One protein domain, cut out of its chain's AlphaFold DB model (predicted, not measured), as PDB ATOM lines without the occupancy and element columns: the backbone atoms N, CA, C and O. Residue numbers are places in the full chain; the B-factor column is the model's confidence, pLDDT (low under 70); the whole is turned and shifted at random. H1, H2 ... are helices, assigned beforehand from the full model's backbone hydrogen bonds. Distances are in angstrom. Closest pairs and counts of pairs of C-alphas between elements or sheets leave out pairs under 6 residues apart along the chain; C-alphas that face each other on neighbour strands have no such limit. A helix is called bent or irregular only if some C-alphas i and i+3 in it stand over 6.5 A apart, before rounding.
ATOM      1  N   ALA A 184     -38.603  19.754   5.680       96.19
ATOM      2  CA  ALA A 184     -38.317  21.121   5.264       96.19
ATOM      3  C   ALA A 184     -37.609  21.930   6.362       96.19
ATOM      4  O   ALA A 184     -36.847  22.849   6.044       96.19
ATOM      5  N   ARG A 185     -37.763  21.548   7.638       95.06
ATOM      6  CA  ARG A 185     -37.086  22.192   8.778       95.06
ATOM      7  C   ARG A 185     -35.563  22.190   8.665       95.06
ATOM      8  O   ARG A 185     -34.916  23.103   9.171       95.06
ATOM      9  N   ILE A 186     -34.952  21.227   7.967       95.88
ATOM     10  CA  ILE A 186     -33.492  21.237   7.777       95.88
ATOM     11  C   ILE A 186     -33.023  22.463   6.973       95.88
ATOM     12  O   ILE A 186     -31.894  22.927   7.145       95.88
ATOM     13  N   ARG A 187     -33.895  23.047   6.136       95.25
ATOM     14  CA  ARG A 187     -33.591  24.230   5.312       95.25
ATOM     15  C   ARG A 187     -33.475  25.520   6.128       95.25
ATOM     16  O   ARG A 187     -32.938  26.498   5.606       95.25
ATOM     17  N   ASP A 188     -33.920  25.529   7.388       94.25
ATOM     18  CA  ASP A 188     -33.639  26.607   8.349       94.25
ATOM     19  C   ASP A 188     -32.148  26.671   8.737       94.25
ATOM     20  O   ASP A 188     -31.671  27.695   9.227       94.25
ATOM     21  N   TYR A 189     -31.383  25.604   8.466       94.81
ATOM     22  CA  TYR A 189     -29.982  25.454   8.858       94.81
ATOM     23  C   TYR A 189     -29.078  25.181   7.638       94.81
ATOM     24  O   TYR A 189     -28.544  24.076   7.489       94.81
ATOM     25  N   PRO A 190     -28.840  26.168   6.751       93.62
ATOM     26  CA  PRO A 190     -28.101  25.962   5.498       93.62
ATOM     27  C   PRO A 190     -26.676  25.421   5.703       93.62
ATOM     28  O   PRO A 190     -26.182  24.640   4.893       93.62
ATOM     29  N   GLN A 191     -26.024  25.774   6.811       94.69
ATOM     30  CA  GLN A 191     -24.723  25.233   7.207       94.69
ATOM     31  C   GLN A 191     -24.761  23.735   7.552       94.69
ATOM     32  O   GLN A 191     -23.773  23.036   7.341       94.69
ATOM     33  N   ARG A 192     -25.884  23.218   8.071       94.25
ATOM     34  CA  ARG A 192     -26.068  21.780   8.340       94.25
ATOM     35  C   ARG A 192     -26.305  21.041   7.034       94.25
ATOM     36  O   ARG A 192     -25.558  20.115   6.732       94.25
ATOM     37  N   VAL A 193     -27.207  21.562   6.198       94.62
ATOM     38  CA  VAL A 193     -27.458  21.055   4.838       94.62
ATOM     39  C   VAL A 193     -26.156  20.949   4.036       94.62
ATOM     40  O   VAL A 193     -25.856  19.891   3.490       94.62
ATOM     41  N   ALA A 194     -25.314  21.988   4.036       94.06
ATOM     42  CA  ALA A 194     -24.032  21.976   3.326       94.06
ATOM     43  C   ALA A 194     -23.041  20.910   3.844       94.06
ATOM     44  O   ALA A 194     -22.208  20.415   3.081       94.06
ATOM     45  N   ARG A 195     -23.119  20.543   5.131       95.50
ATOM     46  CA  ARG A 195     -22.249  19.537   5.760       95.50
ATOM     47  C   ARG A 195     -22.766  18.109   5.621       95.50
ATOM     48  O   ARG A 195     -21.953  17.198   5.765       95.50
ATOM     49  N   LEU A 196     -24.042  17.892   5.284       95.62
ATOM     50  CA  LEU A 196     -24.638  16.548   5.192       95.62
ATOM     51  C   LEU A 196     -23.795  15.587   4.342       95.62
ATOM     52  O   LEU A 196     -23.568  14.445   4.730       95.62
ATOM     53  N   ARG A 197     -23.253  16.068   3.215       95.81
ATOM     54  CA  ARG A 197     -22.420  15.254   2.317       95.81
ATOM     55  C   ARG A 197     -21.133  14.740   2.974       95.81
ATOM     56  O   ARG A 197     -20.646  13.679   2.597       95.81
ATOM     57  N   GLN A 198     -20.570  15.501   3.911       96.88
ATOM     58  CA  GLN A 198     -19.347  15.145   4.636       96.88
ATOM     59  C   GLN A 198     -19.655  14.348   5.906       96.88
ATOM     60  O   GLN A 198     -18.916  13.422   6.228       96.88
ATOM     61  N   ALA A 199     -20.733  14.703   6.609       96.38
ATOM     62  CA  ALA A 199     -21.129  14.083   7.868       96.38
ATOM     63  C   ALA A 199     -21.739  12.682   7.680       96.38
ATOM     64  O   ALA A 199     -21.481  11.796   8.489       96.38
ATOM     65  N   TYR A 200     -22.465  12.451   6.580       97.62
ATOM     66  CA  TYR A 200     -23.188  11.197   6.325       97.62
ATOM     67  C   TYR A 200     -22.765  10.546   4.998       97.62
ATOM     68  O   TYR A 200     -23.597  10.334   4.111       97.62
ATOM     69  N   PRO A 201     -21.479  10.184   4.816       97.19
ATOM     70  CA  PRO A 201     -20.987   9.645   3.547       97.19
ATOM     71  C   PRO A 201     -21.686   8.337   3.153       97.19
ATOM     72  O   PRO A 201     -21.895   8.083   1.967       97.19
ATOM     73  N   GLN A 202     -22.098   7.526   4.132       97.06
ATOM     74  CA  GLN A 202     -22.803   6.273   3.872       97.06
ATOM     75  C   GLN A 202     -24.190   6.503   3.254       97.06
ATOM     76  O   GLN A 202     -24.545   5.811   2.303       97.06
ATOM     77  N   PHE A 203     -24.937   7.507   3.725       96.81
ATOM     78  CA  PHE A 203     -26.230   7.882   3.143       96.81
ATOM     79  C   PHE A 203     -26.076   8.328   1.683       96.81
ATOM     80  O   PHE A 203     -26.831   7.891   0.816       96.81
ATOM     81  N   ILE A 204     -25.037   9.115   1.381       97.25
ATOM     82  CA  ILE A 204     -24.722   9.545   0.008       97.25
ATOM     83  C   ILE A 204     -24.438   8.338  -0.896       97.25
ATOM     84  O   ILE A 204     -24.968   8.267  -2.004       97.25
ATOM     85  N   ILE A 205     -23.649   7.368  -0.420       96.56
ATOM     86  CA  ILE A 205     -23.358   6.128  -1.158       96.56
ATOM     87  C   ILE A 205     -24.641   5.322  -1.396       96.56
ATOM     88  O   ILE A 205     -24.842   4.799  -2.492       96.56
ATOM     89  N   ASN A 206     -25.511   5.219  -0.390       96.19
ATOM     90  CA  ASN A 206     -26.776   4.496  -0.505       96.19
ATOM     91  C   ASN A 206     -27.698   5.167  -1.539       96.19
ATOM     92  O   ASN A 206     -28.225   4.483  -2.411       96.19
ATOM     93  N   CYS A 207     -27.800   6.499  -1.523       96.75
ATOM     94  CA  CYS A 207     -28.543   7.272  -2.521       96.75
ATOM     95  C   CYS A 207     -28.000   7.051  -3.939       96.75
ATOM     96  O   CYS A 207     -28.768   6.796  -4.860       96.75
ATOM     97  N   GLN A 208     -26.676   7.082  -4.122       96.75
ATOM     98  CA  GLN A 208     -26.044   6.834  -5.425       96.75
ATOM     99  C   GLN A 208     -26.324   5.433  -5.978       96.75
ATOM    100  O   GLN A 208     -26.365   5.256  -7.192       96.75
ATOM    101  N   LYS A 209     -26.487   4.435  -5.101       95.50
ATOM    102  CA  LYS A 209     -26.788   3.051  -5.492       95.50
ATOM    103  C   LYS A 209     -28.282   2.799  -5.703       95.50
ATOM    104  O   LYS A 209     -28.624   1.959  -6.527       95.50
ATOM    105  N   GLY A 210     -29.138   3.466  -4.929       94.44
ATOM    106  CA  GLY A 210     -30.579   3.210  -4.898       94.44
ATOM    107  C   GLY A 210     -31.406   4.090  -5.835       94.44
ATOM    108  O   GLY A 210     -32.476   3.669  -6.271       94.44
ATOM    109  N   LEU A 211     -30.940   5.300  -6.161       95.81
ATOM    110  CA  LEU A 211     -31.695   6.255  -6.975       95.81
ATOM    111  C   LEU A 211     -31.387   6.100  -8.462       95.81
ATOM    112  O   LEU A 211     -30.236   5.953  -8.868       95.81
ATOM    113  N   SER A 212     -32.422   6.234  -9.293       95.44
ATOM    114  CA  SER A 212     -32.256   6.262 -10.754       95.44
ATOM    115  C   SER A 212     -31.570   7.544 -11.246       95.44
ATOM    116  O   SER A 212     -30.913   7.533 -12.285       95.44
ATOM    117  N   ASN A 213     -31.718   8.654 -10.513       96.56
ATOM    118  CA  ASN A 213     -31.082   9.935 -10.825       96.56
ATOM    119  C   ASN A 213     -30.593  10.625  -9.536       96.56
ATOM    120  O   ASN A 213     -31.262  11.527  -9.023       96.56
ATOM    121  N   PRO A 214     -29.449  10.187  -8.980       96.69
ATOM    122  CA  PRO A 214     -28.942  10.720  -7.721       96.69
ATOM    123  C   PRO A 214     -28.535  12.195  -7.822       96.69
ATOM    124  O   PRO A 214     -28.688  12.928  -6.850       96.69
ATOM    125  N   ASP A 215     -28.069  12.659  -8.985       97.50
ATOM    126  CA  ASP A 215     -27.658  14.055  -9.170       97.50
ATOM    127  C   ASP A 215     -28.852  15.012  -9.044       97.50
ATOM    128  O   ASP A 215     -28.784  15.976  -8.286       97.50
ATOM    129  N   ALA A 216     -29.993  14.695  -9.673       96.75
ATOM    130  CA  ALA A 216     -31.216  15.495  -9.535       96.75
ATOM    131  C   ALA A 216     -31.766  15.512  -8.096       96.75
ATOM    132  O   ALA A 216     -32.348  16.514  -7.660       96.75
ATOM    133  N   PHE A 217     -31.578  14.414  -7.357       97.00
ATOM    134  CA  PHE A 217     -31.908  14.357  -5.935       97.00
ATOM    135  C   PHE A 217     -31.010  15.280  -5.116       97.00
ATOM    136  O   PHE A 217     -31.517  16.099  -4.355       97.00
ATOM    137  N   PHE A 218     -29.690  15.224  -5.310       97.06
ATOM    138  CA  PHE A 218     -28.769  16.101  -4.590       97.06
ATOM    139  C   PHE A 218     -28.963  17.578  -4.949       97.06
ATOM    140  O   PHE A 218     -28.929  18.418  -4.051       97.06
ATOM    141  N   ASP A 219     -29.246  17.902  -6.210       96.69
ATOM    142  CA  ASP A 219     -29.587  19.267  -6.622       96.69
ATOM    143  C   ASP A 219     -30.835  19.785  -5.895       96.69
ATOM    144  O   ASP A 219     -30.895  20.954  -5.513       96.69
ATOM    145  N   THR A 220     -31.820  18.910  -5.666       96.88
ATOM    146  CA  THR A 220     -33.030  19.242  -4.903       96.88
ATOM    147  C   THR A 220     -32.705  19.373  -3.413       96.88
ATOM    148  O   THR A 220     -32.989  20.412  -2.821       96.88
ATOM    149  N   LEU A 221     -32.049  18.378  -2.810       96.62
ATOM    150  CA  LEU A 221     -31.706  18.333  -1.383       96.62
ATOM    151  C   LEU A 221     -30.855  19.535  -0.944       96.62
ATOM    152  O   LEU A 221     -31.099  20.110   0.114       96.62
ATOM    153  N   PHE A 222     -29.884  19.945  -1.765       96.19
ATOM    154  CA  PHE A 222     -28.982  21.063  -1.472       96.19
ATOM    155  C   PHE A 222     -29.469  22.413  -2.030       96.19
ATOM    156  O   PHE A 222     -28.737  23.404  -1.959       96.19
ATOM    157  N   ALA A 223     -30.695  22.491  -2.562       95.62
ATOM    158  CA  ALA A 223     -31.257  23.734  -3.079       95.62
ATOM    159  C   ALA A 223     -31.446  24.778  -1.953       95.62
ATOM    160  O   ALA A 223     -32.217  24.538  -1.012       95.62
ATOM    161  N   PRO A 224     -30.834  25.978  -2.053       93.25
ATOM    162  CA  PRO A 224     -31.005  27.035  -1.058       93.25
ATOM    163  C   PRO A 224     -32.481  27.384  -0.857       93.25
ATOM    164  O   PRO A 224     -33.240  27.391  -1.825       93.25
ATOM    165  N   ARG A 225     -32.902  27.753   0.358       90.88
ATOM    166  CA  ARG A 225     -34.294  28.187   0.599       90.88
ATOM    167  C   ARG A 225     -34.679  29.449  -0.171       90.88
ATOM    168  O   ARG A 225     -35.838  29.641  -0.502       90.88
ATOM    169  N   SER A 226     -33.691  30.271  -0.527       83.31
ATOM    170  CA  SER A 226     -33.861  31.429  -1.411       83.31
ATOM    171  C   SER A 226     -34.119  31.062  -2.876       83.31
ATOM    172  O   SER A 226     -34.370  31.951  -3.688       83.31
ATOM    173  N   SER A 227     -34.005  29.782  -3.248       75.62
ATOM    174  CA  SER A 227     -34.452  29.318  -4.559       75.62
ATOM    175  C   SER A 227     -35.961  29.526  -4.691       75.62
ATOM    176  O   SER A 227     -36.696  29.545  -3.709       75.62
ATOM    177  N   THR A 228     -36.453  29.668  -5.918       84.75
ATOM    178  CA  THR A 228     -37.880  29.844  -6.239       84.75
ATOM    179  C   THR A 228     -38.752  28.617  -5.913       84.75
ATOM    180  O   THR A 228     -39.829  28.481  -6.485       84.75
ATOM    181  N   MET A 229     -38.289  27.696  -5.060       94.56
ATOM    182  CA  MET A 229     -38.969  26.454  -4.702       94.56
ATOM    183  C   MET A 229     -39.504  26.534  -3.260       94.56
ATOM    184  O   MET A 229     -38.711  26.408  -2.318       94.56
ATOM    185  N   PRO A 230     -40.830  26.726  -3.099       95.38
ATOM    186  CA  PRO A 230     -41.523  26.616  -1.816       95.38
ATOM    187  C   PRO A 230     -41.260  25.280  -1.111       95.38
ATOM    188  O   PRO A 230     -40.959  24.279  -1.765       95.38
ATOM    189  N   ASP A 231     -41.358  25.273   0.218       95.31
ATOM    190  CA  ASP A 231     -40.992  24.120   1.050       95.31
ATOM    191  C   ASP A 231     -41.894  22.901   0.829       95.31
ATOM    192  O   ASP A 231     -41.388  21.787   0.761       95.31
ATOM    193  N   ASP A 232     -43.191  23.110   0.603       93.31
ATOM    194  CA  ASP A 232     -44.155  22.065   0.243       93.31
ATOM    195  C   ASP A 232     -43.772  21.368  -1.071       93.31
ATOM    196  O   ASP A 232     -43.801  20.142  -1.179       93.31
ATOM    197  N   ILE A 233     -43.338  22.143  -2.069       95.38
ATOM    198  CA  ILE A 233     -42.888  21.609  -3.359       95.38
ATOM    199  C   ILE A 233     -41.536  20.906  -3.229       95.38
ATOM    200  O   ILE A 233     -41.315  19.879  -3.873       95.38
ATOM    201  N   TRP A 234     -40.626  21.459  -2.427       96.81
ATOM    202  CA  TRP A 234     -39.326  20.850  -2.152       96.81
ATOM    203  C   TRP A 234     -39.493  19.493  -1.471       96.81
ATOM    204  O   TRP A 234     -38.965  18.495  -1.955       96.81
ATOM    205  N   GLU A 235     -40.288  19.446  -0.405       95.75
ATOM    206  CA  GLU A 235     -40.528  18.238   0.373       95.75
ATOM    207  C   GLU A 235     -41.237  17.177  -0.476       95.75
ATOM    208  O   GLU A 235     -40.778  16.038  -0.538       95.75
ATOM    209  N   MET A 236     -42.270  17.560  -1.238       93.81
ATOM    210  CA  MET A 236     -42.941  16.660  -2.182       93.81
ATOM    211  C   MET A 236     -41.961  16.046  -3.193       93.81
ATOM    212  O   MET A 236     -42.064  14.858  -3.490       93.81
ATOM    213  N   ARG A 237     -40.994  16.818  -3.713       96.44
ATOM    214  CA  ARG A 237     -39.973  16.286  -4.633       96.44
ATOM    215  C   ARG A 237     -39.009  15.324  -3.955       96.44
ATOM    216  O   ARG A 237     -38.632  14.338  -4.576       96.44
ATOM    217  N   ILE A 238     -38.613  15.602  -2.713       96.75
ATOM    218  CA  ILE A 238     -37.773  14.689  -1.933       96.75
ATOM    219  C   ILE A 238     -38.506  13.363  -1.708       96.75
ATOM    220  O   ILE A 238     -37.924  12.309  -1.959       96.75
ATOM    221  N   TYR A 239     -39.784  13.407  -1.313       94.75
ATOM    222  CA  TYR A 239     -40.608  12.205  -1.179       94.75
ATOM    223  C   TYR A 239     -40.721  11.452  -2.505       94.75
ATOM    224  O   TYR A 239     -40.386  10.277  -2.545       94.75
ATOM    225  N   ASP A 240     -41.102  12.121  -3.595       94.00
ATOM    226  CA  ASP A 240     -41.247  11.492  -4.916       94.00
ATOM    227  C   ASP A 240     -39.947  10.810  -5.380       94.00
ATOM    228  O   ASP A 240     -39.963   9.687  -5.876       94.00
ATOM    229  N   GLN A 241     -38.791  11.438  -5.154       95.50
ATOM    230  CA  GLN A 241     -37.500  10.869  -5.542       95.50
ATOM    231  C   GLN A 241     -37.085   9.668  -4.685       95.50
ATOM    232  O   GLN A 241     -36.477   8.740  -5.216       95.50
ATOM    233  N   LEU A 242     -37.390   9.675  -3.384       94.56
ATOM    234  CA  LEU A 242     -36.976   8.618  -2.457       94.56
ATOM    235  C   LEU A 242     -37.971   7.451  -2.371       94.56
ATOM    236  O   LEU A 242     -37.539   6.320  -2.153       94.56
ATOM    237  N   ASP A 243     -39.267   7.690  -2.588       88.56
ATOM    238  CA  ASP A 243     -40.327   6.675  -2.486       88.56
ATOM    239  C   ASP A 243     -40.121   5.532  -3.496       88.56
ATOM    240  O   ASP A 243     -40.246   4.351  -3.173       88.56
ATOM    241  N   HIS A 244     -39.658   5.868  -4.703       84.19
ATOM    242  CA  HIS A 244     -39.378   4.896  -5.764       84.19
ATOM    243  C   HIS A 244     -38.163   3.994  -5.490       84.19
ATOM    244  O   HIS A 244     -38.020   2.950  -6.127       84.19
ATOM    245  N   SER A 245     -37.279   4.382  -4.566       82.06
ATOM    246  CA  SER A 245     -36.036   3.663  -4.258       82.06
ATOM    247  C   SER A 245     -36.134   2.744  -3.039       82.06
ATOM    248  O   SER A 245     -35.159   2.064  -2.715       82.06
ATOM    249  N   GLY A 246     -37.308   2.682  -2.402       75.06
ATOM    250  CA  GLY A 246     -37.582   1.883  -1.209       75.06
ATOM    251  C   GLY A 246     -37.596   2.716   0.075       75.06
ATOM    252  O   GLY A 246     -36.888   3.716   0.203       75.06
ATOM    253  N   HIS A 247     -38.401   2.278   1.049       75.44
ATOM    254  CA  HIS A 247     -38.663   3.006   2.299       75.44
ATOM    255  C   HIS A 247     -37.403   3.310   3.136       75.44
ATOM    256  O   HIS A 247     -37.394   4.282   3.893       75.44
ATOM    257  N   ASP A 248     -36.323   2.547   2.956       90.62
ATOM    258  CA  ASP A 248     -35.113   2.648   3.776       90.62
ATOM    259  C   ASP A 248     -34.369   3.985   3.618       90.62
ATOM    260  O   ASP A 248     -33.828   4.501   4.597       90.62
ATOM    261  N   LEU A 249     -34.322   4.570   2.412       94.81
ATOM    262  CA  LEU A 249     -33.594   5.832   2.183       94.81
ATOM    263  C   LEU A 249     -34.329   7.033   2.775       94.81
ATOM    264  O   LEU A 249     -33.705   7.937   3.327       94.81
ATOM    265  N   LEU A 250     -35.655   7.039   2.662       94.56
ATOM    266  CA  LEU A 250     -36.487   8.090   3.229       94.56
ATOM    267  C   LEU A 250     -36.446   8.059   4.759       94.56
ATOM    268  O   LEU A 250     -36.306   9.109   5.381       94.56
ATOM    269  N   ALA A 251     -36.510   6.864   5.355       92.50
ATOM    270  CA  ALA A 251     -36.350   6.690   6.794       92.50
ATOM    271  C   ALA A 251     -34.976   7.194   7.273       92.50
ATOM    272  O   ALA A 251     -34.919   8.011   8.188       92.50
ATOM    273  N   GLN A 252     -33.890   6.810   6.586       94.88
ATOM    274  CA  GLN A 252     -32.538   7.306   6.884       94.88
ATOM    275  C   GLN A 252     -32.445   8.836   6.794       94.88
ATOM    276  O   GLN A 252     -31.824   9.465   7.646       94.88
ATOM    277  N   LEU A 253     -33.056   9.459   5.779       96.12
ATOM    278  CA  LEU A 253     -33.041  10.918   5.657       96.12
ATOM    279  C   LEU A 253     -33.800  11.592   6.808       96.12
ATOM    280  O   LEU A 253     -33.318  12.592   7.334       96.12
ATOM    281  N   LYS A 254     -34.959  11.053   7.207       94.56
ATOM    282  CA  LYS A 254     -35.736  11.569   8.343       94.56
ATOM    283  C   LYS A 254     -34.940  11.508   9.643       94.56
ATOM    284  O   LYS A 254     -34.858  12.517  10.332       94.56
ATOM    285  N   GLU A 255     -34.297  10.377   9.918       94.19
ATOM    286  CA  GLU A 255     -33.431  10.197  11.089       94.19
ATOM    287  C   GLU A 255     -32.279  11.215  11.100       94.19
ATOM    288  O   GLU A 255     -32.045  11.885  12.105       94.19
ATOM    289  N   ILE A 256     -31.600  11.400   9.961       95.69
ATOM    290  CA  ILE A 256     -30.522  12.390   9.820       95.69
ATOM    291  C   ILE A 256     -31.038  13.811  10.068       95.69
ATOM    292  O   ILE A 256     -30.377  14.599  10.743       95.69
ATOM    293  N   VAL A 257     -32.200  14.159   9.510       95.75
ATOM    294  CA  VAL A 257     -32.790  15.493   9.670       95.75
ATOM    295  C   VAL A 257     -33.189  15.746  11.121       95.75
ATOM    296  O   VAL A 257     -32.874  16.814  11.643       95.75
ATOM    297  N   GLU A 258     -33.831  14.784  11.781       93.88
ATOM    298  CA  GLU A 258     -34.197  14.891  13.197       93.88
ATOM    299  C   GLU A 258     -32.951  15.076  14.068       93.88
ATOM    300  O   GLU A 258     -32.859  16.069  14.791       93.88
ATOM    301  N   TYR A 259     -31.933  14.227  13.888       94.19
ATOM    302  CA  TYR A 259     -30.663  14.332  14.610       94.19
ATOM    303  C   TYR A 259     -29.975  15.688  14.398       94.19
ATOM    304  O   TYR A 259     -29.549  16.341  15.354       94.19
ATOM    305  N   GLU A 260     -29.880  16.152  13.147       94.31
ATOM    306  CA  GLU A 260     -29.258  17.438  12.840       94.31
ATOM    307  C   GLU A 260     -30.031  18.605  13.446       94.31
ATOM    308  O   GLU A 260     -29.397  19.575  13.851       94.31
ATOM    309  N   ILE A 261     -31.365  18.554  13.511       92.56
ATOM    310  CA  ILE A 261     -32.190  19.611  14.110       92.56
ATOM    311  C   ILE A 261     -32.034  19.616  15.636       92.56
ATOM    312  O   ILE A 261     -31.811  20.689  16.203       92.56
ATOM    313  N   GLU A 262     -32.102  18.450  16.283       90.00
ATOM    314  CA  GLU A 262     -32.071  18.303  17.744       90.00
ATOM    315  C   GLU A 262     -30.691  18.581  18.348       90.00
ATOM    316  O   GLU A 262     -30.554  19.466  19.197       90.00
ATOM    317  N   CYS A 263     -29.637  17.899  17.882       84.38
ATOM    318  CA  CYS A 263     -28.300  18.016  18.481       84.38
ATOM    319  C   CYS A 263     -27.676  19.400  18.298       84.38
ATOM    320  O   CYS A 263     -26.807  19.822  19.061       84.38
ATOM    321  N   GLY A 264     -28.105  20.145  17.285       67.62
ATOM    322  CA  GLY A 264     -27.543  21.456  17.033       67.62
ATOM    323  C   GLY A 264     -28.111  22.585  17.901       67.62
ATOM    324  O   GLY A 264     -27.761  23.736  17.655       67.62
ATOM    325  N   MET A 265     -28.978  22.308  18.879       64.81
ATOM    326  CA  MET A 265     -29.388  23.319  19.866       64.81
ATOM    327  C   MET A 265     -28.412  23.451  21.048       64.81
ATOM    328  O   MET A 265     -28.464  24.450  21.759       64.81
TER     329      MET A 265
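What this domain is: This is residues 184 to 265 of the 269 residues of an uncharacterized protein of Lichtheimia corymbifera JMRC:FSU:9682 (UniProt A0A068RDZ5). Six helices make two layers face to face: in one, the long H6 and H5 meet near their ends as a V with the short H1 across its open mouth, and in the other H2, H3 and H4 follow one another in a turning path. H3 packs on H6 and H4 packs on H5, and the residues between H4 and H5 lead from one layer to the other. The printed part has 82 residues, with H1 to H6 in chain order and no named strand, and its class is all helix. It is compact, with a radius of gyration of the C-alphas of 12.0 A and spans of 32 by 28 by 18 A.

How they stand to each other: H6, residues 247 to 263, touches H5, residues 231 to 243, as a helical hairpin at a steep tilt of 43 degrees, opposite ways. H5 touches H6 with residues 239 to 243 alone, and H6 touches H5 with residues 249 to 250 alone; the closest C-alphas of the two are those of Leu 242 and Leu 250, 5.7 A apart. H1, residues 184 to 188, touches H6 at residues 257 to 261, with the C-alphas of Ile 186 and Val 257 closest at 6.1 A. H1 also touches H5 at residues 231 to 235, with the C-alphas of Ala 184 and Asp 231 closest at 5.8 A. H3, residues 201 to 210, touches residues 249 to 253 of H6 at a shallow tilt of 23 degrees, opposite ways; the closest C-alphas are those of Cys 207 and Leu 249, 7.1 A apart. H4, residues 214 to 221, and H5 form a helical hairpin at a shallow tilt of 27 degrees, with the C-alphas of Phe 217 and Gln 241 closest at 6.6 A. H2, residues 190 to 199, is about perpendicular to H3, at 82 degrees, and close but not clearly touching it; the C-alphas of Arg 197 and Ile 204 are closest at 6.6 A. H1 and H2 only just touch, only at the corner, with 3 pairs of C-alphas within 8 A. Helix packing is only just mostly aligned, 2 of 3 tilted touching pairs being shallow. Every O i to N i+4 pair is within hydrogen-bond range in H3, H4, H5 and H6, against 4 of 6 in H2 and 0 of 1 in H1, where 2 of 2 O i to N i+3 pairs are.

Where its parts are: H6 is 24.4 A long, from C-alpha 247 at (-38.663, 3.006, 2.299) to C-alpha 263 at (-28.300, 18.016, 18.481). H5 measures 17.8 A, H3 14.3 A, H2 14.0 A, H4 10.3 A and H1 7.8 A, H1 beginning at C-alpha 184 (-38.317, 21.121, 5.264). H2 is irregular, but only just: C-alphas 194 and 197 are 7.0 A apart.

The domain as a whole: The farthest C-alphas, those of Ser 212 and Met 265, are 35.2 A apart. The printed part has no cut, and the link from H4 to H5, 9 residues, is short while the other links are tight. Mean pLDDT of the printed part is 93.1, and residues 264 to 265 are under 70.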